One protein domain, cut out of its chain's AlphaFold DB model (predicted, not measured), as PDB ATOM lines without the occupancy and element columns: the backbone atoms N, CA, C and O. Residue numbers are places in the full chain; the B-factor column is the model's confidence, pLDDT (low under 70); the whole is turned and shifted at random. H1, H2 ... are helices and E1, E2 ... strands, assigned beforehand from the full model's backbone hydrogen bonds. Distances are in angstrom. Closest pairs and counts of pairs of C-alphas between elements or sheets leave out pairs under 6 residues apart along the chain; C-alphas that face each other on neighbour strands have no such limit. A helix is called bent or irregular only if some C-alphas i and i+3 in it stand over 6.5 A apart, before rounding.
ATOM      1  N   LEU A  27      67.012 -25.177 101.833       82.25
ATOM      2  CA  LEU A  27      67.415 -25.092 100.437       82.25
ATOM      3  C   LEU A  27      66.298 -25.625  99.548       82.25
ATOM      4  O   LEU A  27      65.639 -26.617  99.855       82.25
ATOM      5  N   TRP A  28      66.093 -24.963  98.417       85.94
ATOM      6  CA  TRP A  28      65.042 -25.308  97.470       85.94
ATOM      7  C   TRP A  28      65.654 -25.484  96.089       85.94
ATOM      8  O   TRP A  28      66.291 -24.572  95.569       85.94
ATOM      9  N   VAL A  29      65.458 -26.651  95.484       83.62
ATOM     10  CA  VAL A  29      66.015 -27.000  94.175       83.62
ATOM     11  C   VAL A  29      64.882 -27.176  93.176       83.62
ATOM     12  O   VAL A  29      63.982 -27.986  93.382       83.62
ATOM     13  N   GLY A  30      64.915 -26.404  92.095       82.94
ATOM     14  CA  GLY A  30      64.010 -26.558  90.964       82.94
ATOM     15  C   GLY A  30      64.625 -27.460  89.898       82.94
ATOM     16  O   GLY A  30      65.716 -27.169  89.411       82.94
ATOM     17  N   PHE A  31      63.918 -28.511  89.498       80.06
ATOM     18  CA  PHE A  31      64.281 -29.378  88.381       80.06
ATOM     19  C   PHE A  31      63.318 -29.173  87.219       80.06
ATOM     20  O   PHE A  31      62.108 -29.264  87.399       80.06
ATOM     21  N   GLY A  32      63.855 -28.961  86.022       83.19
ATOM     22  CA  GLY A  32      63.112 -29.112  84.775       83.19
ATOM     23  C   GLY A  32      63.391 -30.497  84.211       83.19
ATOM     24  O   GLY A  32      64.540 -30.798  83.885       83.19
ATOM     25  N   ILE A  33      62.372 -31.343  84.097       81.19
ATOM     26  CA  ILE A  33      62.517 -32.727  83.639       81.19
ATOM     27  C   ILE A  33      61.683 -32.933  82.388       81.19
ATOM     28  O   ILE A  33      60.493 -32.641  82.365       81.19
ATOM     29  N   GLN A  34      62.312 -33.456  81.341       84.81
ATOM     30  CA  GLN A  34      61.639 -33.764  80.091       84.81
ATOM     31  C   GLN A  34      61.243 -35.235  80.036       84.81
ATOM     32  O   GLN A  34      62.090 -36.114  80.205       84.81
ATOM     33  N   LEU A  35      59.977 -35.495  79.715       80.81
ATOM     34  CA  LEU A  35      59.450 -36.839  79.497       80.81
ATOM     35  C   LEU A  35      59.521 -37.228  78.011       80.81
ATOM     36  O   LEU A  35      59.337 -36.402  77.111       80.81
ATOM     37  N   SER A  36      59.783 -38.511  77.744       74.81
ATOM     38  CA  SER A  36      59.782 -39.087  76.389       74.81
ATOM     39  C   SER A  36      58.419 -38.914  75.710       74.81
ATOM     40  O   SER A  36      57.417 -39.107  76.397       74.81
ATOM     41  N   PRO A  37      58.345 -38.607  74.397       65.94
ATOM     42  CA  PRO A  37      57.089 -38.427  73.655       65.94
ATOM     43  C   PRO A  37      56.106 -39.601  73.795       65.94
ATOM     44  O   PRO A  37      56.520 -40.753  73.937       65.94
ATOM     45  N   THR A  38      54.807 -39.302  73.702       56.53
ATOM     46  CA  THR A  38      53.683 -40.249  73.856       56.53
ATOM     47  C   THR A  38      53.672 -41.391  72.842       56.53
ATOM     48  O   THR A  38      53.014 -42.392  73.065       56.53
ATOM     49  N   GLU A  39      54.397 -41.289  71.728       55.59
ATOM     50  CA  GLU A  39      54.452 -42.386  70.753       55.59
ATOM     51  C   GLU A  39      55.226 -43.609  71.287       55.59
ATOM     52  O   GLU A  39      55.024 -44.728  70.823       55.59
ATOM     53  N   LYS A  40      56.094 -43.419  72.298       53.38
ATOM     54  CA  LYS A  40      56.886 -44.497  72.915       53.38
ATOM     55  C   LYS A  40      56.282 -45.097  74.181       53.38
ATOM     56  O   LYS A  40      56.714 -46.185  74.552       53.38
ATOM     57  N   ALA A  41      55.359 -44.415  74.850       56.44
ATOM     58  CA  ALA A  41      54.771 -44.845  76.116       56.44
ATOM     59  C   ALA A  41      53.261 -44.615  76.091       56.44
ATOM     60  O   ALA A  41      52.822 -43.563  75.627       56.44
ATOM     61  N   ASP A  42      52.478 -45.574  76.590       63.97
ATOM     62  CA  ASP A  42      51.028 -45.399  76.680       63.97
ATOM     63  C   ASP A  42      50.708 -44.158  77.532       63.97
ATOM     64  O   ASP A  42      51.369 -43.877  78.535       63.97
ATOM     65  N   ARG A  43      49.689 -43.392  77.134       63.72
ATOM     66  CA  ARG A  43      49.282 -42.163  77.829       63.72
ATOM     67  C   ARG A  43      48.975 -42.446  79.304       63.72
ATOM     68  O   ARG A  43      49.390 -41.681  80.163       63.72
ATOM     69  N   THR A  44      48.347 -43.586  79.590       63.75
ATOM     70  CA  THR A  44      48.036 -44.050  80.953       63.75
ATOM     71  C   THR A  44      49.293 -44.278  81.805       63.75
ATOM     72  O   THR A  44      49.311 -43.969  82.996       63.75
ATOM     73  N   GLU A  45      50.363 -44.803  81.203       62.72
ATOM     74  CA  GLU A  45      51.648 -45.007  81.881       62.72
ATOM     75  C   GLU A  45      52.367 -43.681  82.132       62.72
ATOM     76  O   GLU A  45      53.008 -43.512  83.163       62.72
ATOM     77  N   ARG A  46      52.240 -42.715  81.215       61.22
ATOM     78  CA  ARG A  46      52.801 -41.374  81.409       61.22
ATOM     79  C   ARG A  46      52.089 -40.630  82.540       61.22
ATOM     80  O   ARG A  46      52.762 -40.036  83.373       61.22
ATOM     81  N   ASP A  47      50.762 -40.699  82.590       63.56
ATOM     82  CA  ASP A  47      49.956 -40.022  83.616       63.56
ATOM     83  C   ASP A  47      50.181 -40.606  85.026       63.56
ATOM     84  O   ASP A  47      49.887 -39.952  86.024       63.56
ATOM     85  N   SER A  48      50.715 -41.829  85.110       61.97
ATOM     86  CA  SER A  48      51.086 -42.508  86.360       61.97
ATOM     87  C   SER A  48      52.595 -42.523  86.629       61.97
ATOM     88  O   SER A  48      53.034 -43.099  87.625       61.97
ATOM     89  N   ALA A  49      53.406 -41.906  85.763       63.72
ATOM     90  CA  ALA A  49      54.849 -41.851  85.939       63.72
ATOM     91  C   ALA A  49      55.211 -40.880  87.071       63.72
ATOM     92  O   ALA A  49      55.030 -39.668  86.957       63.72
ATOM     93  N   GLU A  50      55.777 -41.416  88.150       67.75
ATOM     94  CA  GLU A  50      56.183 -40.643  89.321       67.75
ATOM     95  C   GLU A  50      57.708 -40.558  89.401       67.75
ATOM     96  O   GLU A  50      58.408 -41.566  89.319       67.75
ATOM     97  N   ILE A  51      58.225 -39.340  89.575       70.00
ATOM     98  CA  ILE A  51      59.617 -39.104  89.966       70.00
ATOM     99  C   ILE A  51      59.602 -38.827  91.456       70.00
ATOM    100  O   ILE A  51      58.998 -37.848  91.899       70.00
ATOM    101  N   THR A  52      60.255 -39.683  92.230       70.81
ATOM    102  CA  THR A  52      60.289 -39.554  93.681       70.81
ATOM    103  C   THR A  52      61.543 -38.803  94.127       70.81
ATOM    104  O   THR A  52      62.496 -38.587  93.370       70.81
ATOM    105  N   ALA A  53      61.570 -38.417  95.401       70.19
ATOM    106  CA  ALA A  53      62.757 -37.834  96.018       70.19
ATOM    107  C   ALA A  53      63.968 -38.789  95.986       70.19
ATOM    108  O   ALA A  53      65.108 -38.331  96.055       70.19
ATOM    109  N   TYR A  54      63.740 -40.099  95.850       71.50
ATOM    110  CA  TYR A  54      64.804 -41.086  95.724       71.50
ATOM    111  C   TYR A  54      65.578 -40.932  94.406       71.50
ATOM    112  O   TYR A  54      66.807 -40.848  94.436       71.50
ATOM    113  N   GLU A  55      64.889 -40.816  93.262       75.25
ATOM    114  CA  GLU A  55      65.537 -40.588  91.960       75.25
ATOM    115  C   GLU A  55      66.342 -39.280  91.960       75.25
ATOM    116  O   GLU A  55      67.505 -39.262  91.546       75.25
ATOM    117  N   LEU A  56      65.744 -38.198  92.475       80.50
ATOM    118  CA  LEU A  56      66.401 -36.890  92.584       80.50
ATOM    119  C   LEU A  56      67.632 -36.954  93.491       80.50
ATOM    120  O   LEU A  56      68.698 -36.449  93.135       80.50
ATOM    121  N   GLY A  57      67.504 -37.639  94.628       79.12
ATOM    122  CA  GLY A  57      68.599 -37.880  95.557       79.12
ATOM    123  C   GLY A  57      69.763 -38.617  94.909       79.12
ATOM    124  O   GLY A  57      70.915 -38.258  95.142       79.12
ATOM    125  N   ILE A  58      69.493 -39.618  94.065       79.69
ATOM    126  CA  ILE A  58      70.539 -40.401  93.393       79.69
ATOM    127  C   ILE A  58      71.344 -39.523  92.441       79.69
ATOM    128  O   ILE A  58      72.578 -39.536  92.484       79.69
ATOM    129  N   TRP A  59      70.660 -38.751  91.594       85.56
ATOM    130  CA  TRP A  59      71.324 -37.822  90.683       85.56
ATOM    131  C   TRP A  59      72.144 -36.793  91.448       85.56
ATOM    132  O   TRP A  59      73.299 -36.539  91.104       85.56
ATOM    133  N   PHE A  60      71.580 -36.257  92.526       87.06
ATOM    134  CA  PHE A  60      72.243 -35.231  93.304       87.06
ATOM    135  C   PHE A  60      73.457 -35.748  94.080       87.06
ATOM    136  O   PHE A  60      74.518 -35.121  94.075       87.06
ATOM    137  N   ARG A  61      73.362 -36.943  94.667       85.94
ATOM    138  CA  ARG A  61      74.506 -37.609  95.294       85.94
ATOM    139  C   ARG A  61      75.608 -37.902  94.280       85.94
ATOM    140  O   ARG A  61      76.788 -37.772  94.597       85.94
ATOM    141  N   HIS A  62      75.257 -38.310  93.062       87.06
ATOM    142  CA  HIS A  62      76.258 -38.508  92.018       87.06
ATOM    143  C   HIS A  62      76.957 -37.194  91.651       87.06
ATOM    144  O   HIS A  62      78.184 -37.157  91.602       87.06
ATOM    145  N   ALA A  63      76.197 -36.117  91.444       89.69
ATOM    146  CA  ALA A  63      76.750 -34.813  91.095       89.69
ATOM    147  C   ALA A  63      77.693 -34.274  92.184       89.69
ATOM    148  O   ALA A  63      78.828 -33.906  91.898       89.69
ATOM    149  N   THR A  64      77.281 -34.336  93.451       90.56
ATOM    150  CA  THR A  64      78.141 -33.978  94.595       90.56
ATOM    151  C   THR A  64      79.366 -34.890  94.710       90.56
ATOM    152  O   THR A  64      80.461 -34.410  94.989       90.56
ATOM    153  N   SER A  65      79.241 -36.190  94.414       88.31
ATOM    154  CA  SER A  65      80.396 -37.102  94.364       88.31
ATOM    155  C   SER A  65      81.390 -36.702  93.270       88.31
ATOM    156  O   SER A  65      82.594 -36.757  93.499       88.31
ATOM    157  N   LYS A  66      80.918 -36.254  92.100       89.19
ATOM    158  CA  LYS A  66      81.795 -35.729  91.041       89.19
ATOM    159  C   LYS A  66      82.537 -34.475  91.499       89.19
ATOM    160  O   LYS A  66      83.736 -34.395  91.268       89.19
ATOM    161  N   VAL A  67      81.866 -33.558  92.198       92.12
ATOM    162  CA  VAL A  67      82.504 -32.365  92.787       92.12
ATOM    163  C   VAL A  67      83.612 -32.753  93.769       92.12
ATOM    164  O   VAL A  67      84.737 -32.279  93.636       92.12
ATOM    165  N   VAL A  68      83.339 -33.672  94.701       89.44
ATOM    166  CA  VAL A  68      84.336 -34.173  95.667       89.44
ATOM    167  C   VAL A  68      85.521 -34.828  94.954       89.44
ATOM    168  O   VAL A  68      86.672 -34.522  95.260       89.44
ATOM    169  N   HIS A  69      85.255 -35.666  93.950       86.75
ATOM    170  CA  HIS A  69      86.298 -36.311  93.155       86.75
ATOM    171  C   HIS A  69      87.174 -35.303  92.397       86.75
ATOM    172  O   HIS A  69      88.397 -35.420  92.406       86.75
ATOM    173  N   ILE A  70      86.568 -34.281  91.780       87.62
ATOM    174  CA  ILE A  70      87.288 -33.178  91.119       87.62
ATOM    175  C   ILE A  70      88.154 -32.411  92.127       87.62
ATOM    176  O   ILE A  70      89.270 -32.015  91.798       87.62
ATOM    177  N   GLY A  71      87.680 -32.268  93.367       86.81
ATOM    178  CA  GLY A  71      88.440 -31.718  94.491       86.81
ATOM    179  C   GLY A  71      89.591 -32.601  94.991       86.81
ATOM    180  O   GLY A  71      90.248 -32.231  95.958       86.81
ATOM    181  N   GLY A  72      89.856 -33.749  94.353       83.81
ATOM    182  CA  GLY A  72      90.961 -34.653  94.691       83.81
ATOM    183  C   GLY A  72      90.662 -35.614  95.840       83.81
ATOM    184  O   GLY A  72      91.573 -36.273  96.338       83.81
ATOM    185  N   GLN A  73      89.400 -35.698  96.261       82.94
ATOM    186  CA  GLN A  73      88.973 -36.495  97.401       82.94
ATOM    187  C   GLN A  73      88.358 -37.832  96.967       82.94
ATOM    188  O   GLN A  73      87.663 -37.898  95.944       82.94
ATOM    189  N   PRO A  74      88.580 -38.917  97.728       79.56
ATOM    190  CA  PRO A  74      87.935 -40.186  97.456       79.56
ATOM    191  C   PRO A  74      86.429 -40.072  97.724       79.56
ATOM    192  O   PRO A  74      85.966 -39.384  98.633       79.56
ATOM    193  N   THR A  75      85.643 -40.774  96.918       79.69
ATOM    194  CA  THR A  75      84.181 -40.750  96.980       79.69
ATOM    195  C   THR A  75      83.633 -42.019  97.616       79.69
ATOM    196  O   THR A  75      84.161 -43.117  97.433       79.69
ATOM    197  N   CYS A  76      82.533 -41.883  98.350       77.06
ATOM    198  CA  CYS A  76      81.858 -43.020  98.961       77.06
ATOM    199  C   CYS A  76      81.018 -43.766  97.920       77.06
ATOM    200  O   CYS A  76      80.106 -43.181  97.315       77.06
ATOM    201  N   ARG A  77      81.270 -45.068  97.723       75.50
ATOM    202  CA  ARG A  77      80.432 -45.900  96.848       75.50
ATOM    203  C   ARG A  77      78.998 -45.968  97.378       75.50
ATOM    204  O   ARG A  77      78.762 -45.955  98.585       75.50
ATOM    205  N   LEU A  78      78.022 -46.058  96.473       69.31
ATOM    206  CA  LEU A  78      76.653 -46.410  96.853       69.31
ATOM    207  C   LEU A  78      76.598 -47.901  97.214       69.31
ATOM    208  O   LEU A  78      77.030 -48.734  96.423       69.31
ATOM    209  N   SER A  79      76.023 -48.242  98.369       58.25
ATOM    210  CA  SER A  79      75.869 -49.634  98.830       58.25
ATOM    211  C   SER A  79      75.054 -50.517  97.882       58.25
ATOM    212  O   SER A  79      75.170 -51.739  97.899       58.25
ATOM    213  N   THR A  80      74.214 -49.912  97.045       57.19
ATOM    214  CA  THR A  80      73.447 -50.608  96.014       57.19
ATOM    215  C   THR A  80      73.504 -49.777  94.740       57.19
ATOM    216  O   THR A  80      73.164 -48.597  94.804       57.19
ATOM    217  N   PRO A  81      73.936 -50.334  93.596       58.72
ATOM    218  CA  PRO A  81      73.881 -49.610  92.337       58.72
ATOM    219  C   PRO A  81      72.408 -49.312  92.018       58.72
ATOM    220  O   PRO A  81      71.584 -50.230  92.023       58.72
ATOM    221  N   PRO A  82      72.039 -48.047  91.789       59.00
ATOM    222  CA  PRO A  82      70.650 -47.711  91.542       59.00
ATOM    223  C   PRO A  82      70.211 -48.220  90.170       59.00
ATOM    224  O   PRO A  82      70.997 -48.266  89.227       59.00
ATOM    225  N   ALA A  83      68.923 -48.537  90.031       51.88
ATOM    226  CA  ALA A  83      68.307 -48.940  88.760       51.88
ATOM    227  C   ALA A  83      68.139 -47.771  87.758       51.88
ATOM    228  O   ALA A  83      67.317 -47.833  86.842       51.88
ATOM    229  N   ILE A  84      68.897 -46.690  87.944       56.59
ATOM    230  CA  ILE A  84      68.803 -45.429  87.214       56.59
ATOM    231  C   ILE A  84      70.071 -45.263  86.382       56.59
ATOM    232  O   ILE A  84      71.171 -45.527  86.868       56.59
ATOM    233  N   ALA A  85      69.927 -44.790  85.142       58.12
ATOM    234  CA  ALA A  85      71.070 -44.386  84.337       58.12
ATOM    235  C   ALA A  85      71.636 -43.077  84.906       58.12
ATOM    236  O   ALA A  85      71.180 -41.967  84.624       58.12
ATOM    237  N   ILE A  86      72.626 -43.234  85.770       60.84
ATOM    238  CA  ILE A  86      73.498 -42.150  86.190       60.84
ATOM    239  C   ILE A  86      74.423 -41.829  85.007       60.84
ATOM    240  O   ILE A  86      74.656 -42.703  84.170       60.84
ATOM    241  N   GLY A  87      74.902 -40.585  84.909       58.09
ATOM    242  CA  GLY A  87      75.892 -40.175  83.912       58.09
ATOM    243  C   GLY A  87      77.175 -41.015  83.938       58.09
ATOM    244  O   GLY A  87      77.225 -42.118  84.480       58.09
ATOM    245  N   SER A  88      78.251 -40.503  83.340       54.53
ATOM    246  CA  SER A  88      79.483 -41.300  83.233       54.53
ATOM    247  C   SER A  88      79.945 -41.788  84.617       54.53
ATOM    248  O   SER A  88      80.061 -40.954  85.527       54.53
ATOM    249  N   PRO A  89      80.202 -43.103  84.803       57.03
ATOM    250  CA  PRO A  89      80.519 -43.661  86.112       57.03
ATOM    251  C   PRO A  89      81.702 -42.916  86.732       57.03
ATOM    252  O   PRO A  89      82.549 -42.343  86.037       57.03
ATOM    253  N   LEU A  90      81.744 -42.863  88.060       56.94
ATOM    254  CA  LEU A  90      82.980 -42.489  88.741       56.94
ATOM    255  C   LEU A  90      84.043 -43.517  88.336       56.94
ATOM    256  O   LEU A  90      83.749 -44.712  88.285       56.94
ATOM    257  N   VAL A  91      85.240 -43.048  87.979       57.47
ATOM    258  CA  VAL A  91      86.374 -43.942  87.714       57.47
ATOM    259  C   VAL A  91      86.613 -44.749  88.994       57.47
ATOM    260  O   VAL A  91      86.515 -44.186  90.082       57.47
ATOM    261  N   GLU A  92      86.853 -46.061  88.889       56.91
ATOM    262  CA  GLU A  92      87.025 -46.918  90.079       56.91
ATOM    263  C   GLU A  92      88.193 -46.456  90.967       56.91
ATOM    264  O   GLU A  92      88.132 -46.592  92.191       56.91
ATOM    265  N   ASP A  93      89.203 -45.824  90.362       53.91
ATOM    266  CA  ASP A  93      90.276 -45.125  91.060       53.91
ATOM    267  C   ASP A  93      89.716 -43.892  91.793       53.91
ATOM    268  O   ASP A  93      89.386 -42.871  91.190       53.91
ATOM    269  N   GLY A  94      89.604 -43.991  93.121       63.97
ATOM    270  CA  GLY A  94      89.087 -42.917  93.976       63.97
ATOM    271  C   GLY A  94      87.672 -43.145  94.508       63.97
ATOM    272  O   GLY A  94      87.041 -42.192  94.966       63.97
ATOM    273  N   VAL A  95      87.166 -44.382  94.485       72.62
ATOM    274  CA  VAL A  95      85.938 -44.772  95.193       72.62
ATOM    275  C   VAL A  95      86.282 -45.758  96.315       72.62
ATOM    276  O   VAL A  95      86.886 -46.796  96.058       72.62
ATOM    277  N   HIS A  96      85.874 -45.470  97.551       75.56
ATOM    278  CA  HIS A  96      86.038 -46.389  98.684       75.56
ATOM    279  C   HIS A  96      84.746 -47.164  98.979       75.56
ATOM    280  O   HIS A  96      83.643 -46.734  98.620       75.56
ATOM    281  N   GLU A  97      84.867 -48.305  99.666       73.06
ATOM    282  CA  GLU A  97      83.704 -49.128 100.016       73.06
ATOM    283  C   GLU A  97      82.728 -48.368 100.928       73.06
ATOM    284  O   GLU A  97      83.171 -47.592 101.791       73.06
ATOM    285  N   PRO A  98      81.408 -48.587 100.782       68.69
ATOM    286  CA  PRO A  98      80.418 -47.955 101.640       68.69
ATOM    287  C   PRO A  98      80.693 -48.290 103.110       68.69
ATOM    288  O   PRO A  98      80.869 -49.449 103.476       68.69
ATOM    289  N   GLY A  99      80.729 -47.269 103.966       66.12
ATOM    290  CA  GLY A  99      80.985 -47.435 105.398       66.12
ATOM    291  C   GLY A  99      82.458 -47.528 105.801       66.12
ATOM    292  O   GLY A  99      82.745 -47.323 106.968       66.12
ATOM    293  N   SER A 100      83.407 -47.727 104.881       72.19
ATOM    294  CA  SER A 100      84.841 -47.692 105.242       72.19
ATOM    295  C   SER A 100      85.314 -46.311 105.724       72.19
ATOM    296  O   SER A 100      86.295 -46.206 106.454       72.19
ATOM    297  N   CYS A 101      84.581 -45.252 105.370       72.50
ATOM    298  CA  CYS A 101      84.802 -43.885 105.834       72.50
ATOM    299  C   CYS A 101      84.267 -43.593 107.245       72.50
ATOM    300  O   CYS A 101      84.469 -42.485 107.729       72.50
ATOM    301  N   THR A 102      83.557 -44.528 107.895       68.06
ATOM    302  CA  THR A 102      83.031 -44.313 109.260       68.06
ATOM    303  C   THR A 102      83.999 -44.733 110.355       68.06
ATOM    304  O   THR A 102      83.790 -44.396 111.515       68.06
ATOM    305  N   ASP A 103      85.045 -45.473 109.994       61.12
ATOM    306  CA  ASP A 103      85.898 -46.177 110.953       61.12
ATOM    307  C   ASP A 103      87.211 -45.417 111.247       61.12
ATOM    308  O   ASP A 103      88.113 -45.956 111.888       61.12
ATOM    309  N   GLY A 104      87.333 -44.164 110.789       58.97
ATOM    310  CA  GLY A 104      88.504 -43.305 110.992       58.97
ATOM    311  C   GLY A 104      88.147 -41.830 111.196       58.97
ATOM    312  O   GLY A 104      87.030 -41.413 110.911       58.97
ATOM    313  N   GLU A 105      89.115 -41.041 111.676       52.66
ATOM    314  CA  GLU A 105      88.923 -39.614 112.006       52.66
ATOM    315  C   GLU A 105      88.664 -38.729 110.778       52.66
ATOM    316  O   GLU A 105      88.082 -37.666 110.912       52.66
ATOM    317  N   ALA A 106      89.037 -39.195 109.585       58.09
ATOM    318  CA  ALA A 106      88.996 -38.400 108.364       58.09
ATOM    319  C   ALA A 106      87.598 -38.154 107.761       58.09
ATOM    320  O   ALA A 106      87.454 -37.300 106.887       58.09
ATOM    321  N   GLY A 107      86.585 -38.927 108.173       67.31
ATOM    322  CA  GLY A 107      85.228 -38.848 107.622       67.31
ATOM    323  C   GLY A 107      85.155 -39.001 106.094       67.31
ATOM    324  O   GLY A 107      86.119 -39.336 105.408       67.31
ATOM    325  N   CYS A 108      83.975 -38.795 105.516       77.12
ATOM    326  CA  CYS A 108      83.826 -38.627 104.070       77.12
ATOM    327  C   CYS A 108      82.720 -37.617 103.841       77.12
ATOM    328  O   CYS A 108      81.583 -37.875 104.212       77.12
ATOM    329  N   VAL A 109      83.015 -36.526 103.139       82.12
ATOM    330  CA  VAL A 109      82.052 -35.443 102.892       82.12
ATOM    331  C   VAL A 109      80.750 -35.947 102.247       82.12
ATOM    332  O   VAL A 109      79.668 -35.468 102.568       82.12
ATOM    333  N   ILE A 110      80.820 -36.966 101.380       84.12
ATOM    334  CA  ILE A 110      79.624 -37.594 100.790       84.12
ATOM    335  C   ILE A 110      78.846 -38.422 101.814       84.12
ATOM    336  O   ILE A 110      77.620 -38.455 101.759       84.12
ATOM    337  N   HIS A 111      79.526 -39.101 102.735       77.75
ATOM    338  CA  HIS A 111      78.859 -39.789 103.837       77.75
ATOM    339  C   HIS A 111      78.275 -38.788 104.840       77.75
ATOM    340  O   HIS A 111      77.174 -38.995 105.330       77.75
ATOM    341  N   ASP A 112      78.952 -37.678 105.097       78.56
ATOM    342  CA  ASP A 112      78.442 -36.620 105.965       78.56
ATOM    343  C   ASP A 112      77.243 -35.920 105.322       78.56
ATOM    344  O   ASP A 112      76.365 -35.446 106.018       78.56
ATOM    345  N   ALA A 113      77.160 -35.870 103.993       79.44
ATOM    346  CA  ALA A 113      75.994 -35.332 103.306       79.44
ATOM    347  C   ALA A 113      74.854 -36.359 103.196       79.44
ATOM    348  O   ALA A 113      73.699 -36.029 103.408       79.44
ATOM    349  N   PHE A 114      75.127 -37.617 102.856       76.00
ATOM    350  CA  PHE A 114      74.086 -38.576 102.446       76.00
ATOM    351  C   PHE A 114      74.032 -39.849 103.300       76.00
ATOM    352  O   PHE A 114      73.302 -40.783 102.970       76.00
ATOM    353  N   GLY A 115      74.836 -39.939 104.356       72.31
ATOM    354  CA  GLY A 115      74.964 -41.123 105.196       72.31
ATOM    355  C   GLY A 115      75.429 -42.363 104.426       72.31
ATOM    356  O   GLY A 115      76.141 -42.300 103.417       72.31
ATOM    357  N   ARG A 116      74.979 -43.536 104.891       61.94
ATOM    358  CA  ARG A 116      75.232 -44.841 104.244       61.94
ATOM    359  C   ARG A 116      74.435 -45.049 102.946       61.94
ATOM    360  O   ARG A 116      74.643 -46.048 102.251       61.94
ATOM    361  N   GLY A 117      73.527 -44.132 102.618       56.91
ATOM    362  CA  GLY A 117      72.676 -44.181 101.438       56.91
ATOM    363  C   GLY A 117      71.490 -43.229 101.554       56.91
ATOM    364  O   GLY A 117      71.147 -42.764 102.634       56.91
ATOM    365  N   LEU A 118      70.828 -42.984 100.426       54.22
ATOM    366  CA  LEU A 118      69.597 -42.203 100.394       54.22
ATOM    367  C   LEU A 118      68.469 -43.028 101.007       54.22
ATOM    368  O   LEU A 118      68.248 -44.174 100.606       54.22
ATOM    369  N   ASN A 119      67.735 -42.453 101.955       48.88
ATOM    370  CA  ASN A 119      66.469 -43.048 102.357       48.88
ATOM    371  C   ASN A 119      65.394 -42.802 101.283       48.88
ATOM    372  O   ASN A 119      65.571 -41.994 100.370       48.88
ATOM    373  N   VAL A 120      64.258 -43.493 101.400       39.84
ATOM    374  CA  VAL A 120      63.119 -43.381 100.463       39.84
ATOM    375  C   VAL A 120      62.554 -41.956 100.331       39.84
ATOM    376  O   VAL A 120      61.805 -41.682  99.401       39.84
ATOM    377  N   ASN A 121      62.944 -41.038 101.221       40.38
ATOM    378  CA  ASN A 121      62.532 -39.636 101.221       40.38
ATOM    379  C   ASN A 121      63.580 -38.695 100.593       40.38
ATOM    380  O   ASN A 121      63.378 -37.482 100.598       40.38
ATOM    381  N   GLY A 122      64.703 -39.217 100.081       42.06
ATOM    382  CA  GLY A 122      65.779 -38.421  99.477       42.06
ATOM    383  C   GLY A 122      66.537 -37.528 100.468       42.06
ATOM    384  O   GLY A 122      67.124 -36.532 100.062       42.06
ATOM    385  N   GLN A 123      66.513 -37.833 101.768       47.78
ATOM    386  CA  GLN A 123      67.137 -36.965 102.771       47.78
ATOM    387  C   GLN A 123      68.670 -36.952 102.677       47.78
ATOM    388  O   GLN A 123      69.314 -37.981 102.466       47.78
ATOM    389  N   ILE A 124      69.220 -35.756 102.887       51.84
ATOM    390  CA  ILE A 124      70.637 -35.460 103.116       51.84
ATOM    391  C   ILE A 124      70.813 -35.529 104.634       51.84
ATOM    392  O   ILE A 124      70.152 -34.802 105.370       51.84
ATOM    393  N   THR A 125      71.599 -36.486 105.107       48.09
ATOM    394  CA  THR A 125      71.789 -36.800 106.521       48.09
ATOM    395  C   THR A 125      73.188 -36.368 106.954       48.09
ATOM    396  O   THR A 125      74.091 -37.203 107.009       48.09
ATOM    397  N   GLY A 126      73.359 -35.081 107.259       36.28
ATOM    398  CA  GLY A 126      74.497 -34.591 108.040       36.28
ATOM    399  C   GLY A 126      74.128 -34.470 109.506       36.28
ATOM    400  O   GLY A 126      73.139 -33.820 109.810       36.28
ATOM    401  N   HIS A 127      74.865 -35.207 110.346       29.61
ATOM    402  CA  HIS A 127      74.986 -35.199 111.816       29.61
ATOM    403  C   HIS A 127      73.841 -34.705 112.739       29.61
ATOM    404  O   HIS A 127      74.095 -34.419 113.902       29.61
ATOM    405  N   GLY A 128      72.575 -34.788 112.330       28.52
ATOM    406  CA  GLY A 128      71.422 -34.574 113.209       28.52
ATOM    407  C   GLY A 128      70.713 -35.876 113.597       28.52
ATOM    408  O   GLY A 128      70.162 -36.582 112.753       28.52
ATOM    409  N   THR A 129      70.674 -36.205 114.889       31.80
ATOM    410  CA  THR A 129      69.680 -37.141 115.448       31.80
ATOM    411  C   THR A 129      68.321 -36.445 115.564       31.80
ATOM    412  O   THR A 129      68.290 -35.343 116.101       31.80
ATOM    413  N   SER A 156      55.276 -32.412  70.974       53.50
ATOM    414  CA  SER A 156      56.059 -31.650  71.946       53.50
ATOM    415  C   SER A 156      56.406 -32.512  73.155       53.50
ATOM    416  O   SER A 156      55.532 -32.954  73.905       53.50
ATOM    417  N   SER A 157      57.699 -32.726  73.374       64.31
ATOM    418  CA  SER A 157      58.195 -33.263  74.630       64.31
ATOM    419  C   SER A 157      57.742 -32.391  75.798       64.31
ATOM    420  O   SER A 157      58.020 -31.192  75.829       64.31
ATOM    421  N   GLU A 158      57.054 -33.000  76.752       71.50
ATOM    422  CA  GLU A 158      56.527 -32.316  77.924       71.50
ATOM    423  C   GLU A 158      57.648 -32.100  78.939       71.50
ATOM    424  O   GLU A 158      58.433 -33.015  79.206       71.50
ATOM    425  N   THR A 159      57.745 -30.881  79.470       76.75
ATOM    426  CA  THR A 159      58.683 -30.547  80.545       76.75
ATOM    427  C   THR A 159      57.892 -30.309  81.817       76.75
ATOM    428  O   THR A 159      57.078 -29.392  81.875       76.75
ATOM    429  N   ILE A 160      58.154 -31.124  82.832       78.56
ATOM    430  CA  ILE A 160      57.605 -30.952  84.174       78.56
ATOM    431  C   ILE A 160      58.609 -30.190  85.038       78.56
ATOM    432  O   ILE A 160      59.821 -30.363  84.897       78.56
ATOM    433  N   THR A 161      58.102 -29.343  85.933       79.75
ATOM    434  CA  THR A 161      58.927 -28.657  86.934       79.75
ATOM    435  C   THR A 161      58.698 -29.301  88.292       79.75
ATOM    436  O   THR A 161      57.562 -29.356  88.757       79.75
ATOM    437  N   ILE A 162      59.767 -29.780  88.926       79.38
ATOM    438  CA  ILE A 162      59.733 -30.337  90.279       79.38
ATOM    439  C   ILE A 162      60.459 -29.388  91.218       79.38
ATOM    440  O   ILE A 162      61.561 -28.936  90.922       79.38
ATOM    441  N   LEU A 163      59.848 -29.114  92.365       79.62
ATOM    442  CA  LEU A 163      60.466 -28.364  93.442       79.62
ATOM    443  C   LEU A 163      60.810 -29.319  94.584       79.62
ATOM    444  O   LEU A 163      59.932 -29.990  95.122       79.62
ATOM    445  N   TRP A 164      62.082 -29.364  94.956       81.56
ATOM    446  CA  TRP A 164      62.595 -30.245  95.994       81.56
ATOM    447  C   TRP A 164      63.162 -29.430  97.153       81.56
ATOM    448  O   TRP A 164      64.005 -28.557  96.946       81.56
ATOM    449  N   ARG A 165      62.689 -29.704  98.373       80.94
ATOM    450  CA  ARG A 165      63.186 -29.066  99.595       80.94
ATOM    451  C   ARG A 165      64.268 -29.930 100.230       80.94
ATOM    452  O   ARG A 165      64.054 -31.118 100.458       80.94
ATOM    453  N   LEU A 166      65.381 -29.301 100.576       77.12
ATOM    454  CA  LEU A 166      66.497 -29.883 101.299       77.12
ATOM    455  C   LEU A 166      66.667 -29.152 102.631       77.12
ATOM    456  O   LEU A 166      66.540 -27.929 102.708       77.12
ATOM    457  N   SER A 167      66.965 -29.914 103.674       72.75
ATOM    458  CA  SER A 167      67.299 -29.387 104.993       72.75
ATOM    459  C   SER A 167      68.764 -29.694 105.257       72.75
ATOM    460  O   SER A 167      69.184 -30.836 105.082       72.75
ATOM    461  N   ILE A 168      69.525 -28.678 105.642       71.56
ATOM    462  CA  ILE A 168      70.925 -28.808 106.044       71.56
ATOM    463  C   ILE A 168      71.117 -28.187 107.412       71.56
ATOM    464  O   ILE A 168      70.367 -27.289 107.775       71.56
ATOM    465  N   GLU A 169      72.120 -28.647 108.148       73.12
ATOM    466  CA  GLU A 169      72.625 -27.930 109.318       73.12
ATOM    467  C   GLU A 169      73.372 -26.656 108.887       73.12
ATOM    468  O   GLU A 169      73.663 -26.466 107.702       73.12
ATOM    469  N   GLU A 170      73.656 -25.760 109.836       72.50
ATOM    470  CA  GLU A 170      74.442 -24.539 109.613       72.50
ATOM    471  C   GLU A 170      75.922 -24.892 109.362       72.50
ATOM    472  O   GLU A 170      76.801 -24.638 110.179       72.50
ATOM    473  N   ASP A 171      76.190 -25.506 108.210       82.69
ATOM    474  CA  ASP A 171      77.508 -25.913 107.725       82.69
ATOM    475  C   ASP A 171      77.750 -25.275 106.347       82.69
ATOM    476  O   ASP A 171      77.136 -25.643 105.338       82.69
ATOM    477  N   LEU A 172      78.665 -24.301 106.297       87.75
ATOM    478  CA  LEU A 172      79.036 -23.611 105.059       87.75
ATOM    479  C   LEU A 172      79.674 -24.553 104.034       87.75
ATOM    480  O   LEU A 172      79.412 -24.404 102.841       87.75
ATOM    481  N   ALA A 173      80.458 -25.542 104.466       88.12
ATOM    482  CA  ALA A 173      81.050 -26.514 103.553       88.12
ATOM    483  C   ALA A 173      79.967 -27.413 102.943       88.12
ATOM    484  O   ALA A 173      80.029 -27.731 101.754       88.12
ATOM    485  N   MET A 174      78.939 -27.769 103.722       87.06
ATOM    486  CA  MET A 174      77.769 -28.479 103.200       87.06
ATOM    487  C   MET A 174      77.007 -27.617 102.190       87.06
ATOM    488  O   MET A 174      76.714 -28.077 101.090       87.06
ATOM    489  N   LEU A 175      76.749 -26.345 102.505       88.12
ATOM    490  CA  LEU A 175      76.129 -25.408 101.564       88.12
ATOM    491  C   LEU A 175      76.927 -25.297 100.254       88.12
ATOM    492  O   LEU A 175      76.335 -25.328  99.172       88.12
ATOM    493  N   GLY A 176      78.257 -25.214 100.344       91.88
ATOM    494  CA  GLY A 176      79.162 -25.234  99.198       91.88
ATOM    495  C   GLY A 176      79.029 -26.513  98.378       91.88
ATOM    496  O   GLY A 176      78.811 -26.440  97.170       91.88
ATOM    497  N   LEU A 177      79.080 -27.682  99.029       92.25
ATOM    498  CA  LEU A 177      78.939 -28.985  98.370       92.25
ATOM    499  C   LEU A 177      77.625 -29.082  97.602       92.25
ATOM    500  O   LEU A 177      77.609 -29.507  96.448       92.25
ATOM    501  N   LEU A 178      76.521 -28.707  98.249       91.62
ATOM    502  CA  LEU A 178      75.201 -28.807  97.648       91.62
ATOM    503  C   LEU A 178      75.043 -27.827  96.485       91.62
ATOM    504  O   LEU A 178      74.486 -28.194  95.454       91.62
ATOM    505  N   THR A 179      75.570 -26.611  96.622       93.69
ATOM    506  CA  THR A 179      75.537 -25.600  95.558       93.69
ATOM    507  C   THR A 179      76.332 -26.060  94.339       93.69
ATOM    508  O   THR A 179      75.776 -26.141  93.245       93.69
ATOM    509  N   GLU A 180      77.594 -26.442  94.528       95.88
ATOM    510  CA  GLU A 180      78.452 -26.926  93.441       95.88
ATOM    511  C   GLU A 180      77.917 -28.233  92.843       95.88
ATOM    512  O   GLU A 180      77.989 -28.451  91.636       95.88
ATOM    513  N   GLY A 181      77.307 -29.097  93.660       94.06
ATOM    514  CA  GLY A 181      76.635 -30.303  93.190       94.06
ATOM    515  C   GLY A 181      75.440 -30.004  92.283       94.06
ATOM    516  O   GLY A 181      75.251 -30.695  91.285       94.06
ATOM    517  N   ILE A 182      74.636 -28.980  92.592       93.44
ATOM    518  CA  ILE A 182      73.509 -28.565  91.743       93.44
ATOM    519  C   ILE A 182      74.028 -27.963  90.437       93.44
ATOM    520  O   ILE A 182      73.516 -28.319  89.377       93.44
ATOM    521  N   ASP A 183      75.059 -27.120  90.497       95.06
ATOM    522  CA  ASP A 183      75.671 -26.513  89.309       95.06
ATOM    523  C   ASP A 183      76.322 -27.582  88.404       95.06
ATOM    524  O   ASP A 183      76.177 -27.557  87.175       95.06
ATOM    525  N   TYR A 184      76.964 -28.598  88.995       94.00
ATOM    526  CA  TYR A 184      77.454 -29.766  88.261       94.00
ATOM    527  C   TYR A 184      76.300 -30.539  87.614       94.00
ATOM    528  O   TYR A 184      76.376 -30.921  86.445       94.00
ATOM    529  N   LEU A 185      75.219 -30.785  88.356       91.06
ATOM    530  CA  LEU A 185      74.056 -31.502  87.842       91.06
ATOM    531  C   LEU A 185      73.415 -30.751  86.667       91.06
ATOM    532  O   LEU A 185      73.099 -31.384  85.665       91.06
ATOM    533  N   ASP A 186      73.261 -29.428  86.762       93.50
ATOM    534  CA  ASP A 186      72.690 -28.586  85.704       93.50
ATOM    535  C   ASP A 186      73.557 -28.592  84.438       93.50
ATOM    536  O   ASP A 186      73.070 -28.877  83.342       93.50
ATOM    537  N   SER A 187      74.868 -28.377  84.593       94.00
ATOM    538  CA  SER A 187      75.824 -28.392  83.473       94.00
ATOM    539  C   SER A 187      75.926 -29.755  82.776       94.00
ATOM    540  O   SER A 187      76.221 -29.815  81.582       94.00
ATOM    541  N   HIS A 188      75.606 -30.844  83.483       90.94
ATOM    542  CA  HIS A 188      75.611 -32.214  82.961       90.94
ATOM    543  C   HIS A 188      74.199 -32.812  82.856       90.94
ATOM    544  O   HIS A 188      74.049 -34.030  82.752       90.94
ATOM    545  N   ALA A 189      73.145 -31.985  82.850       88.31
ATOM    546  CA  ALA A 189      71.753 -32.429  82.983       88.31
ATOM    547  C   ALA A 189      71.375 -33.538  81.983       88.31
ATOM    548  O   ALA A 189      70.729 -34.524  82.337       88.31
ATOM    549  N   SER A 190      71.867 -33.430  80.745       83.12
ATOM    550  CA  SER A 190      71.578 -34.389  79.672       83.12
ATOM    551  C   SER A 190      72.084 -35.818  79.925       83.12
ATOM    552  O   SER A 190      71.612 -36.748  79.258       83.12
ATOM    553  N   GLU A 191      73.016 -35.998  80.865       85.00
ATOM    554  CA  GLU A 191      73.564 -37.292  81.280       85.00
ATOM    555  C   GLU A 191      72.669 -38.020  82.290       85.00
ATOM    556  O   GLU A 191      72.733 -39.243  82.392       85.00
ATOM    557  N   TYR A 192      71.810 -37.295  83.009       82.75
ATOM    558  CA  TYR A 192      70.957 -37.849  84.056       82.75
ATOM    559  C   TYR A 192      69.621 -38.302  83.475       82.75
ATOM    560  O   TYR A 192      68.797 -37.486  83.042       82.75
ATOM    561  N   ARG A 193      69.405 -39.623  83.443       83.38
ATOM    562  CA  ARG A 193      68.201 -40.228  82.862       83.38
ATOM    563  C   ARG A 193      67.641 -41.315  83.759       83.38
ATOM    564  O   ARG A 193      68.370 -42.132  84.308       83.38
ATOM    565  N   VAL A 194      66.324 -41.377  83.857       77.06
ATOM    566  CA  VAL A 194      65.636 -42.463  84.552       77.06
ATOM    567  C   VAL A 194      64.556 -43.035  83.660       77.06
ATOM    568  O   VAL A 194      63.928 -42.319  82.881       77.06
ATOM    569  N   ARG A 195      64.360 -44.345  83.761       75.56
ATOM    570  CA  ARG A 195      63.204 -45.013  83.185       75.56
ATOM    571  C   ARG A 195      62.178 -45.194  84.294       75.56
ATOM    572  O   ARG A 195      62.483 -45.837  85.294       75.56
ATOM    573  N   LEU A 196      61.010 -44.590  84.120       69.88
ATOM    574  CA  LEU A 196      59.926 -44.598  85.097       69.88
ATOM    575  C   LEU A 196      58.957 -45.752  84.807       69.88
ATOM    576  O   LEU A 196      58.664 -46.038  83.645       69.88
ATOM    577  N   GLY A 197      58.460 -46.385  85.873       59.41
ATOM    578  CA  GLY A 197      57.540 -47.525  85.822       59.41
ATOM    579  C   GLY A 197      58.234 -48.890  85.928       59.41
ATOM    580  O   GLY A 197      59.335 -49.100  85.424       59.41
ATOM    581  N   SER A 198      57.571 -49.850  86.583       54.31
ATOM    582  CA  SER A 198      58.066 -51.229  86.743       54.31
ATOM    583  C   SER A 198      58.022 -52.046  85.441       54.31
ATOM    584  O   SER A 198      58.736 -53.044  85.328       54.31
ATOM    585  N   ALA A 199      57.226 -51.610  84.456       52.94
ATOM    586  CA  ALA A 199      57.042 -52.263  83.155       52.94
ATOM    587  C   ALA A 199      57.146 -51.315  81.933       52.94
ATOM    588  O   ALA A 199      57.112 -51.793  80.800       52.94
ATOM    589  N   SER A 200      57.313 -50.002  82.138       57.81
ATOM    590  CA  SER A 200      57.048 -48.960  81.128       57.81
ATOM    591  C   SER A 200      58.312 -48.313  80.529       57.81
ATOM    592  O   SER A 200      59.414 -48.360  81.078       57.81
ATOM    593  N   THR A 201      58.141 -47.701  79.355       60.59
ATOM    594  CA  THR A 201      59.155 -47.115  78.449       60.59
ATOM    595  C   THR A 201      59.333 -45.596  78.603       60.59
ATOM    596  O   THR A 201      59.975 -44.958  77.759       60.59
ATOM    597  N   VAL A 202      58.769 -44.986  79.652       69.38
ATOM    598  CA  VAL A 202      58.856 -43.536  79.873       69.38
ATOM    599  C   VAL A 202      60.263 -43.192  80.349       69.38
ATOM    600  O   VAL A 202      60.612 -43.411  81.508       69.38
ATOM    601  N   ASN A 203      61.090 -42.641  79.459       78.50
ATOM    602  CA  ASN A 203      62.365 -42.062  79.878       78.50
ATOM    603  C   ASN A 203      62.142 -40.610  80.281       78.50
ATOM    604  O   ASN A 203      61.577 -39.832  79.504       78.50
ATOM    605  N   ALA A 204      62.629 -40.262  81.460       79.75
ATOM    606  CA  ALA A 204      62.749 -38.907  81.947       79.75
ATOM    607  C   ALA A 204      64.220 -38.486  81.899       79.75
ATOM    608  O   ALA A 204      65.115 -39.268  82.228       79.75
ATOM    609  N   VAL A 205      64.470 -37.255  81.461       85.75
ATOM    610  CA  VAL A 205      65.814 -36.678  81.348       85.75
ATOM    611  C   VAL A 205      65.824 -35.338  82.057       85.75
ATOM    612  O   VAL A 205      64.936 -34.514  81.822       85.75
ATOM    613  N   VAL A 206      66.831 -35.099  82.894       85.94
ATOM    614  CA  VAL A 206      67.007 -33.772  83.484       85.94
ATOM    615  C   VAL A 206      67.372 -32.792  82.371       85.94
ATOM    616  O   VAL A 206      68.265 -33.026  81.558       85.94
ATOM    617  N   ARG A 207      66.643 -31.683  82.297       88.81
ATOM    618  CA  ARG A 207      66.956 -30.560  81.407       88.81
ATOM    619  C   ARG A 207      67.608 -29.415  82.133       88.81
ATOM    620  O   ARG A 207      68.402 -28.707  81.526       88.81
ATOM    621  N   ARG A 208      67.228 -29.237  83.393       88.69
ATOM    622  CA  ARG A 208      67.744 -28.179  84.237       88.69
ATOM    623  C   ARG A 208      67.684 -28.591  85.700       88.69
ATOM    624  O   ARG A 208      66.701 -29.209  86.105       88.69
ATOM    625  N   ALA A 209      68.665 -28.172  86.481       88.94
ATOM    626  CA  ALA A 209      68.590 -28.077  87.929       88.94
ATOM    627  C   ALA A 209      69.012 -26.671  88.366       88.94
ATOM    628  O   ALA A 209      69.891 -26.053  87.781       88.94
ATOM    629  N   ARG A 210      68.353 -26.115  89.376       89.94
ATOM    630  CA  ARG A 210      68.688 -24.780  89.868       89.94
ATOM    631  C   ARG A 210      68.435 -24.685  91.356       89.94
ATOM    632  O   ARG A 210      67.323 -24.949  91.805       89.94
ATOM    633  N   LEU A 211      69.430 -24.202  92.090       91.31
ATOM    634  CA  LEU A 211      69.237 -23.762  93.462       91.31
ATOM    635  C   LEU A 211      68.467 -22.435  93.449       91.31
ATOM    636  O   LEU A 211      68.892 -21.449  92.838       91.31
ATOM    637  N   ILE A 212      67.305 -22.415  94.093       90.38
ATOM    638  CA  ILE A 212      66.587 -21.181  94.394       90.38
ATOM    639  C   ILE A 212      67.349 -20.477  95.516       90.38
ATOM    640  O   ILE A 212      67.758 -21.128  96.474       90.38
ATOM    641  N   ASN A 213      67.550 -19.162  95.378       92.19
ATOM    642  CA  ASN A 213      68.354 -18.373  96.309       92.19
ATOM    643  C   ASN A 213      67.905 -18.638  97.766       92.19
ATOM    644  O   ASN A 213      66.751 -18.339  98.094       92.19
ATOM    645  N   PRO A 214      68.788 -19.172  98.636       89.94
ATOM    646  CA  PRO A 214      68.436 -19.533 100.012       89.94
ATOM    647  C   PRO A 214      67.939 -18.354 100.858       89.94
ATOM    648  O   PRO A 214      67.209 -18.546 101.823       89.94
ATOM    649  N   LEU A 215      68.290 -17.122 100.474       91.31
ATOM    650  CA  LEU A 215      67.891 -15.896 101.169       91.31
ATOM    651  C   LEU A 215      66.453 -15.461 100.841       91.31
ATOM    652  O   LEU A 215      65.914 -14.529 101.451       91.31
ATOM    653  N   TYR A 216      65.816 -16.079  99.844       90.75
ATOM    654  CA  TYR A 216      64.441 -15.762  99.477       90.75
ATOM    655  C   TYR A 216      63.459 -16.253 100.539       90.75
ATOM    656  O   TYR A 216      63.505 -17.398 100.980       90.75
ATOM    657  N   THR A 217      62.502 -15.397 100.882       88.25
ATOM    658  CA  THR A 217      61.310 -15.769 101.653       88.25
ATOM    659  C   THR A 217      60.430 -16.738 100.862       88.25
ATOM    660  O   THR A 217      60.536 -16.832  99.639       88.25
ATOM    661  N   SER A 218      59.488 -17.415 101.525       83.69
ATOM    662  CA  SER A 218      58.535 -18.319 100.860       83.69
ATOM    663  C   SER A 218      57.803 -17.667  99.680       83.69
ATOM    664  O   SER A 218      57.647 -18.294  98.636       83.69
ATOM    665  N   LEU A 219      57.405 -16.396  99.809       84.44
ATOM    666  CA  LEU A 219      56.735 -15.660  98.734       84.44
ATOM    667  C   LEU A 219      57.684 -15.356  97.564       84.44
ATOM    668  O   LEU A 219      57.310 -15.524  96.408       84.44
ATOM    669  N   GLU A 220      58.923 -14.951  97.849       88.06
ATOM    670  CA  GLU A 220      59.940 -14.703  96.818       88.06
ATOM    671  C   GLU A 220      60.353 -15.994  96.092       88.06
ATOM    672  O   GLU A 220      60.648 -15.959  94.899       88.06
ATOM    673  N   ARG A 221      60.324 -17.148  96.775       82.81
ATOM    674  CA  ARG A 221      60.539 -18.458  96.143       82.81
ATOM    675  C   ARG A 221      59.436 -18.786  95.142       82.81
ATOM    676  O   ARG A 221      59.749 -19.169  94.020       82.81
ATOM    677  N   LEU A 222      58.168 -18.584  95.510       79.00
ATOM    678  CA  LEU A 222      57.042 -18.743  94.579       79.00
ATOM    679  C   LEU A 222      57.170 -17.789  93.384       79.00
ATOM    680  O   LEU A 222      57.050 -18.215  92.240       79.00
ATOM    681  N   HIS A 223      57.524 -16.527  93.640       83.62
ATOM    682  CA  HIS A 223      57.775 -15.524  92.600       83.62
ATOM    683  C   HIS A 223      58.860 -15.965  91.607       83.62
ATOM    684  O   HIS A 223      58.706 -15.815  90.394       83.62
ATOM    685  N   ALA A 224      59.953 -16.541  92.115       81.94
ATOM    686  CA  ALA A 224      61.047 -17.056  91.300       81.94
ATOM    687  C   ALA A 224      60.646 -18.282  90.460       81.94
ATOM    688  O   ALA A 224      61.147 -18.441  89.346       81.94
ATOM    689  N   LEU A 225      59.752 -19.132  90.973       72.44
ATOM    690  CA  LEU A 225      59.252 -20.321  90.272       72.44
ATOM    691  C   LEU A 225      58.274 -19.968  89.153       72.44
ATOM    692  O   LEU A 225      58.354 -20.546  88.072       72.44
ATOM    693  N   ASP A 226      57.447 -18.947  89.360       75.38
ATOM    694  CA  ASP A 226      56.547 -18.409  88.334       75.38
ATOM    695  C   ASP A 226      57.294 -17.644  87.220       75.38
ATOM    696  O   ASP A 226      56.673 -17.026  86.356       75.38
ATOM    697  N   SER A 227      58.634 -17.672  87.220       75.69
ATOM    698  CA  SER A 227      59.496 -16.992  86.244       75.69
ATOM    699  C   SER A 227      59.233 -15.486  86.147       75.69
ATOM    700  O   SER A 227      59.479 -14.859  85.113       75.69
ATOM    701  N   GLN A 228      58.741 -14.883  87.230       81.12
ATOM    702  CA  GLN A 228      58.496 -13.452  87.283       81.12
ATOM    703  C   GLN A 228      59.822 -12.689  87.454       81.12
ATOM    704  O   GLN A 228      60.742 -13.175  88.121       81.12
ATOM    705  N   PRO A 229      59.953 -11.470  86.891       90.44
ATOM    706  CA  PRO A 229      61.157 -10.663  87.067       90.44
ATOM    707  C   PRO A 229      61.434 -10.393  88.554       90.44
ATOM    708  O   PRO A 229      60.499 -10.042  89.280       90.44
ATOM    709  N   PRO A 230      62.689 -10.500  89.031       92.56
ATOM    710  CA  PRO A 230      62.996 -10.332  90.447       92.56
ATOM    711  C   PRO A 230      62.659  -8.915  90.918       92.56
ATOM    712  O   PRO A 230      62.872  -7.929  90.203       92.56
ATOM    713  N   THR A 231      62.160  -8.793  92.146       95.12
ATOM    714  CA  THR A 231      61.926  -7.489  92.784       95.12
ATOM    715  C   THR A 231      63.249  -6.813  93.165       95.12
ATOM    716  O   THR A 231      64.322  -7.413  93.107       95.12
ATOM    717  N   ALA A 232      63.206  -5.543  93.581       95.88
ATOM    718  CA  ALA A 232      64.406  -4.863  94.080       95.88
ATOM    719  C   ALA A 232      64.989  -5.535  95.339       95.88
ATOM    720  O   ALA A 232      66.206  -5.551  95.498       95.88
ATOM    721  N   ALA A 233      64.139  -6.100  96.203       93.75
ATOM    722  CA  ALA A 233      64.570  -6.846  97.384       93.75
ATOM    723  C   ALA A 233      65.244  -8.170  96.993       93.75
ATOM    724  O   ALA A 233      66.357  -8.436  97.439       93.75
ATOM    725  N   MET A 234      64.633  -8.931  96.078       95.06
ATOM    726  CA  MET A 234      65.216 -10.168  95.547       95.06
ATOM    727  C   MET A 234      66.568  -9.917  94.882       95.06
ATOM    728  O   MET A 234      67.513 -10.638  95.165       95.06
ATOM    729  N   ARG A 235      66.707  -8.842  94.091       97.19
ATOM    730  CA  ARG A 235      67.998  -8.483  93.482       97.19
ATOM    731  C   ARG A 235      69.092  -8.231  94.517       97.19
ATOM    732  O   ARG A 235      70.216  -8.654  94.309       97.19
ATOM    733  N   ARG A 236      68.788  -7.568  95.639       96.00
ATOM    734  CA  ARG A 236      69.779  -7.372  96.715       96.00
ATOM    735  C   ARG A 236      70.222  -8.704  97.313       96.00
ATOM    736  O   ARG A 236      71.414  -8.908  97.495       96.00
ATOM    737  N   LYS A 237      69.272  -9.606  97.556       95.75
ATOM    738  CA  LYS A 237      69.550 -10.967  98.028       95.75
ATOM    739  C   LYS A 237      70.325 -11.787  97.000       95.75
ATOM    740  O   LYS A 237      71.125 -12.631  97.379       95.75
ATOM    741  N   ASP A 238      70.106 -11.561  95.708       95.06
ATOM    742  CA  ASP A 238      70.892 -12.196  94.647       95.06
ATOM    743  C   ASP A 238      72.343 -11.725  94.672       95.06
ATOM    744  O   ASP A 238      73.243 -12.553  94.577       95.06
ATOM    745  N   GLU A 239      72.576 -10.424  94.859       96.44
ATOM    746  CA  GLU A 239      73.929  -9.887  95.026       96.44
ATOM    747  C   GLU A 239      74.594 -10.423  96.301       96.44
ATOM    748  O   GLU A 239      75.743 -10.854  96.254       96.44
ATOM    749  N   GLU A 240      73.874 -10.474  97.425       94.50
ATOM    750  CA  GLU A 240      74.373 -11.037  98.687       94.50
ATOM    751  C   GLU A 240      74.718 -12.527  98.555       94.50
ATOM    752  O   GLU A 240      75.815 -12.955  98.914       94.50
ATOM    753  N   TRP A 241      73.822 -13.317  97.962       93.62
ATOM    754  CA  TRP A 241      74.073 -14.722  97.664       93.62
ATOM    755  C   TRP A 241      75.319 -14.890  96.791       93.62
ATOM    756  O   TRP A 241      76.221 -15.654  97.130       93.62
ATOM    757  N   LYS A 242      75.389 -14.151  95.682       94.75
ATOM    758  CA  LYS A 242      76.450 -14.270  94.680       94.75
ATOM    759  C   LYS A 242      77.815 -13.824  95.197       94.75
ATOM    760  O   LYS A 242      78.816 -14.436  94.832       94.75
ATOM    761  N   HIS A 243      77.868 -12.756  95.987       95.31
ATOM    762  CA  HIS A 243      79.122 -12.109  96.372       95.31
ATOM    763  C   HIS A 243      79.585 -12.427  97.793       95.31
ATOM    764  O   HIS A 243      80.747 -12.175  98.094       95.31
ATOM    765  N   ILE A 244      78.716 -12.973  98.649       93.69
ATOM    766  CA  ILE A 244      79.038 -13.237 100.057       93.69
ATOM    767  C   ILE A 244      78.826 -14.714 100.383       93.69
ATOM    768  O   ILE A 244      79.795 -15.435 100.610       93.69
ATOM    769  N   LEU A 245      77.576 -15.185 100.376       92.44
ATOM    770  CA  LEU A 245      77.255 -16.490 100.963       92.44
ATOM    771  C   LEU A 245      77.730 -17.673 100.105       92.44
ATOM    772  O   LEU A 245      78.323 -18.610 100.637       92.44
ATOM    773  N   ARG A 246      77.521 -17.632  98.781       93.62
ATOM    774  CA  ARG A 246      77.989 -18.693  97.874       93.62
ATOM    775  C   ARG A 246      79.519 -18.800  97.870       93.62
ATOM    776  O   ARG A 246      79.998 -19.914  98.067       93.62
ATOM    777  N   PRO A 247      80.295 -17.708  97.695       95.94
ATOM    778  CA  PRO A 247      81.752 -17.780  97.789       95.94
ATOM    779  C   PRO A 247      82.241 -18.345  99.126       95.94
ATOM    780  O   PRO A 247      83.081 -19.235  99.112       95.94
ATOM    781  N   ALA A 248      81.663 -17.910 100.252       94.94
ATOM    782  CA  ALA A 248      82.029 -18.425 101.573       94.94
ATOM    783  C   ALA A 248      81.765 -19.934 101.713       94.94
ATOM    784  O   ALA A 248      82.589 -20.661 102.262       94.94
ATOM    785  N   GLY A 249      80.640 -20.431 101.182       92.12
ATOM    786  CA  GLY A 249      80.349 -21.866 101.172       92.12
ATOM    787  C   GLY A 249      81.330 -22.672 100.316       92.12
ATOM    788  O   GLY A 249      81.791 -23.735 100.728       92.12
ATOM    789  N   VAL A 250      81.691 -22.158  99.135       95.00
ATOM    790  CA  VAL A 250      82.673 -22.801  98.244       95.00
ATOM    791  C   VAL A 250      84.071 -22.808  98.866       95.00
ATOM    792  O   VAL A 250      84.751 -23.828  98.799       95.00
ATOM    793  N   GLU A 251      84.489 -21.715  99.503       94.38
ATOM    794  CA  GLU A 251      85.766 -21.631 100.220       94.38
ATOM    795  C   GLU A 251      85.819 -22.632 101.384       94.38
ATOM    796  O   GLU A 251      86.762 -23.416 101.480       94.38
ATOM    797  N   ALA A 252      84.758 -22.704 102.196       91.44
ATOM    798  CA  ALA A 252      84.649 -23.682 103.280       91.44
ATOM    799  C   ALA A 252      84.686 -25.134 102.764       91.44
ATOM    800  O   ALA A 252      85.321 -26.003 103.365       91.44
ATOM    801  N   LEU A 253      84.039 -25.411 101.625       92.44
ATOM    802  CA  LEU A 253      84.140 -26.712 100.964       92.44
ATOM    803  C   LEU A 253      85.582 -27.000 100.532       92.44
ATOM    804  O   LEU A 253      86.086 -28.091 100.782       92.44
ATOM    805  N   GLN A 254      86.251 -26.049  99.883       92.50
ATOM    806  CA  GLN A 254      87.628 -26.209  99.413       92.50
ATOM    807  C   GLN A 254      88.599 -26.484 100.557       92.50
ATOM    808  O   GLN A 254      89.446 -27.369 100.427       92.50
ATOM    809  N   GLU A 255      88.459 -25.775 101.674       90.56
ATOM    810  CA  GLU A 255      89.243 -26.012 102.884       90.56
ATOM    811  C   GLU A 255      89.025 -27.442 103.398       90.56
ATOM    812  O   GLU A 255      89.993 -28.182 103.592       90.56
ATOM    813  N   ARG A 256      87.761 -27.882 103.497       87.69
ATOM    814  CA  ARG A 256      87.410 -29.248 103.917       87.69
ATOM    815  C   ARG A 256      87.982 -30.315 102.984       87.69
ATOM    816  O   ARG A 256      88.485 -31.330 103.454       87.69
ATOM    817  N   LEU A 257      87.944 -30.091 101.669       87.56
ATOM    818  CA  LEU A 257      88.496 -31.025 100.680       87.56
ATOM    819  C   LEU A 257      90.032 -30.982 100.602       87.56
ATOM    820  O   LEU A 257      90.636 -31.934 100.120       87.56
ATOM    821  N   SER A 258      90.679 -29.908 101.059       84.69
ATOM    822  CA  SER A 258      92.146 -29.774 101.052       84.69
ATOM    823  C   SER A 258      92.803 -30.274 102.343       84.69
ATOM    824  O   SER A 258      94.030 -30.381 102.408       84.69
ATOM    825  N   GLY A 259      92.008 -30.572 103.375       69.38
ATOM    826  CA  GLY A 259      92.495 -31.019 104.674       69.38
ATOM    827  C   GLY A 259      93.285 -32.343 104.619       69.38
ATOM    828  O   GLY A 259      93.008 -33.207 103.780       69.38
ATOM    829  N   PRO A 260      94.251 -32.548 105.540       52.66
ATOM    830  CA  PRO A 260      95.092 -33.755 105.606       52.66
ATOM    831  C   PRO A 260      94.297 -35.052 105.824       52.66
ATOM    832  O   PRO A 260      94.783 -36.142 105.528       52.66
ATOM    833  N   GLU A 261      93.064 -34.938 106.309       53.41
ATOM    834  CA  GLU A 261      92.120 -36.037 106.487       53.41
ATOM    835  C   GLU A 261      91.721 -36.693 105.159       53.41
ATOM    836  O   GLU A 261      91.571 -37.914 105.082       53.41
ATOM    837  N   GLY A 262      91.648 -35.917 104.082       46.81
ATOM    838  CA  GLY A 262      91.017 -36.360 102.855       46.81
ATOM    839  C   GLY A 262      91.894 -37.140 101.859       46.81
ATOM    840  O   GLY A 262      91.428 -38.036 101.157       46.81
ATOM    841  N   LEU A 263      93.191 -36.840 101.796       45.41
ATOM    842  CA  LEU A 263      94.096 -37.460 100.812       45.41
ATOM    843  C   LEU A 263      94.841 -38.689 101.350       45.41
ATOM    844  O   LEU A 263      95.217 -39.571 100.579       45.41
ATOM    845  N   ASP A 264      95.062 -38.774 102.664       42.62
ATOM    846  CA  ASP A 264      96.104 -39.652 103.213       42.62
ATOM    847  C   ASP A 264      95.574 -40.935 103.882       42.62
ATOM    848  O   ASP A 264      96.286 -41.937 104.000       42.62
TER     849      ASP A 264
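What this domain is: This is residues 27 to 129 and 156 to 264 of the 300 residues of an uncharacterized protein of Halodesulfurarchaeum formicicum (UniProt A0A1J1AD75). A curled sheet of four strands has two helices, H2 and H4, crossing each other on one face, and H4 is crossed in turn by the second arm of the long bent helix H6. The first arm, H6a, reaches away from the sheet with H5 near it, while much of the unnamed stretch 71 to 108 winds on the side of H2 away from H4. The printed part has 212 residues with seven named helices and four named strands, in the order E1 H1 H2 H3 E2 H4 E3 E4 H5 H6 H7; the sheet order is E2 E1 E4 E3, antiparallel. The class is mixed, and the whole is compact, with a radius of gyration of the C-alphas of 18.0 A and spans of 54 by 46 by 31 A.

How they stand to each other: E1, residues 27 to 35, has antiparallel neighbours E2, residues 159 to 167, and E4, residues 202 to 212; N 29 and O 164, and N 30 and O 210, each 2.8 A apart, are within hydrogen-bond range. E4 bends by 52 degrees at residue 207 and forms a hairpin with E3, residues 193 to 196, with N 194 and O 204 within hydrogen-bond range at 2.9 A. The sheet is strongly twisted. H1, residues 43 to 47, only grazes it with residues 43 to 46. H2, residues 53 to 70, is on the sheet, in two layers, a helix on one face of a sheet. With its residues 61 to 68 alone H2 touches H3, residues 109 to 114, in a helical hairpin at a shallow tilt of 3 degrees, the closest C-alphas being Ser 65 and Ile 110, 6.5 A. H4, residues 172 to 187, is on the same face as H2, at a height over the sheet of 9.1 A. H2 and H4 touch, about perpendicular at 78 degrees, with C-alphas 64 and 181 closest at 4.2 A. H5, residues 218 to 225, only grazes the sheet with residues 220 to 225. H6, residues 232 to 258, was assigned as one helix by its hydrogen bonds but is bent, C-alphas 243 and 246 being 6.8 A apart; its arms H6a, 232 to 243, and H6b, 246 to 258, stand at 21 degrees. H6b touches H4, about perpendicular at 79 degrees, with C-alphas 253 and 173 closest at 4.0 A. H7, residues 260 to 264, and H6b meet only through their link. Each O i to N i+4 pair is within hydrogen-bond range in H1 to H5, H6a and H6b; H7 has 0 of 1, and 0 of 2 for O i to N i+3.

Where its parts are: E1 begins at C-alpha 27 (67.415, -25.092, 100.437) and is 25.3 A long; E2 is 25.9 A, E4 27.8 A, H2 25.4 A and H4 22.3 A. H6a is 16.6 A and H6b 18.3 A. H7 ends at C-alpha 264 (96.104, -39.652, 103.213).

The domain as a whole: The C-alphas of Glu 39 and Pro 260 are the farthest apart, 54.2 A. Residues 130 to 155 are not printed, with 45.9 A between C-alphas 129 and 156. The link from H2 to H3, 38 residues, is long. Mean pLDDT of the printed part is 75.8; 68 residues are under 70, among them 37 to 50, 78 to 94 and 116 to 129.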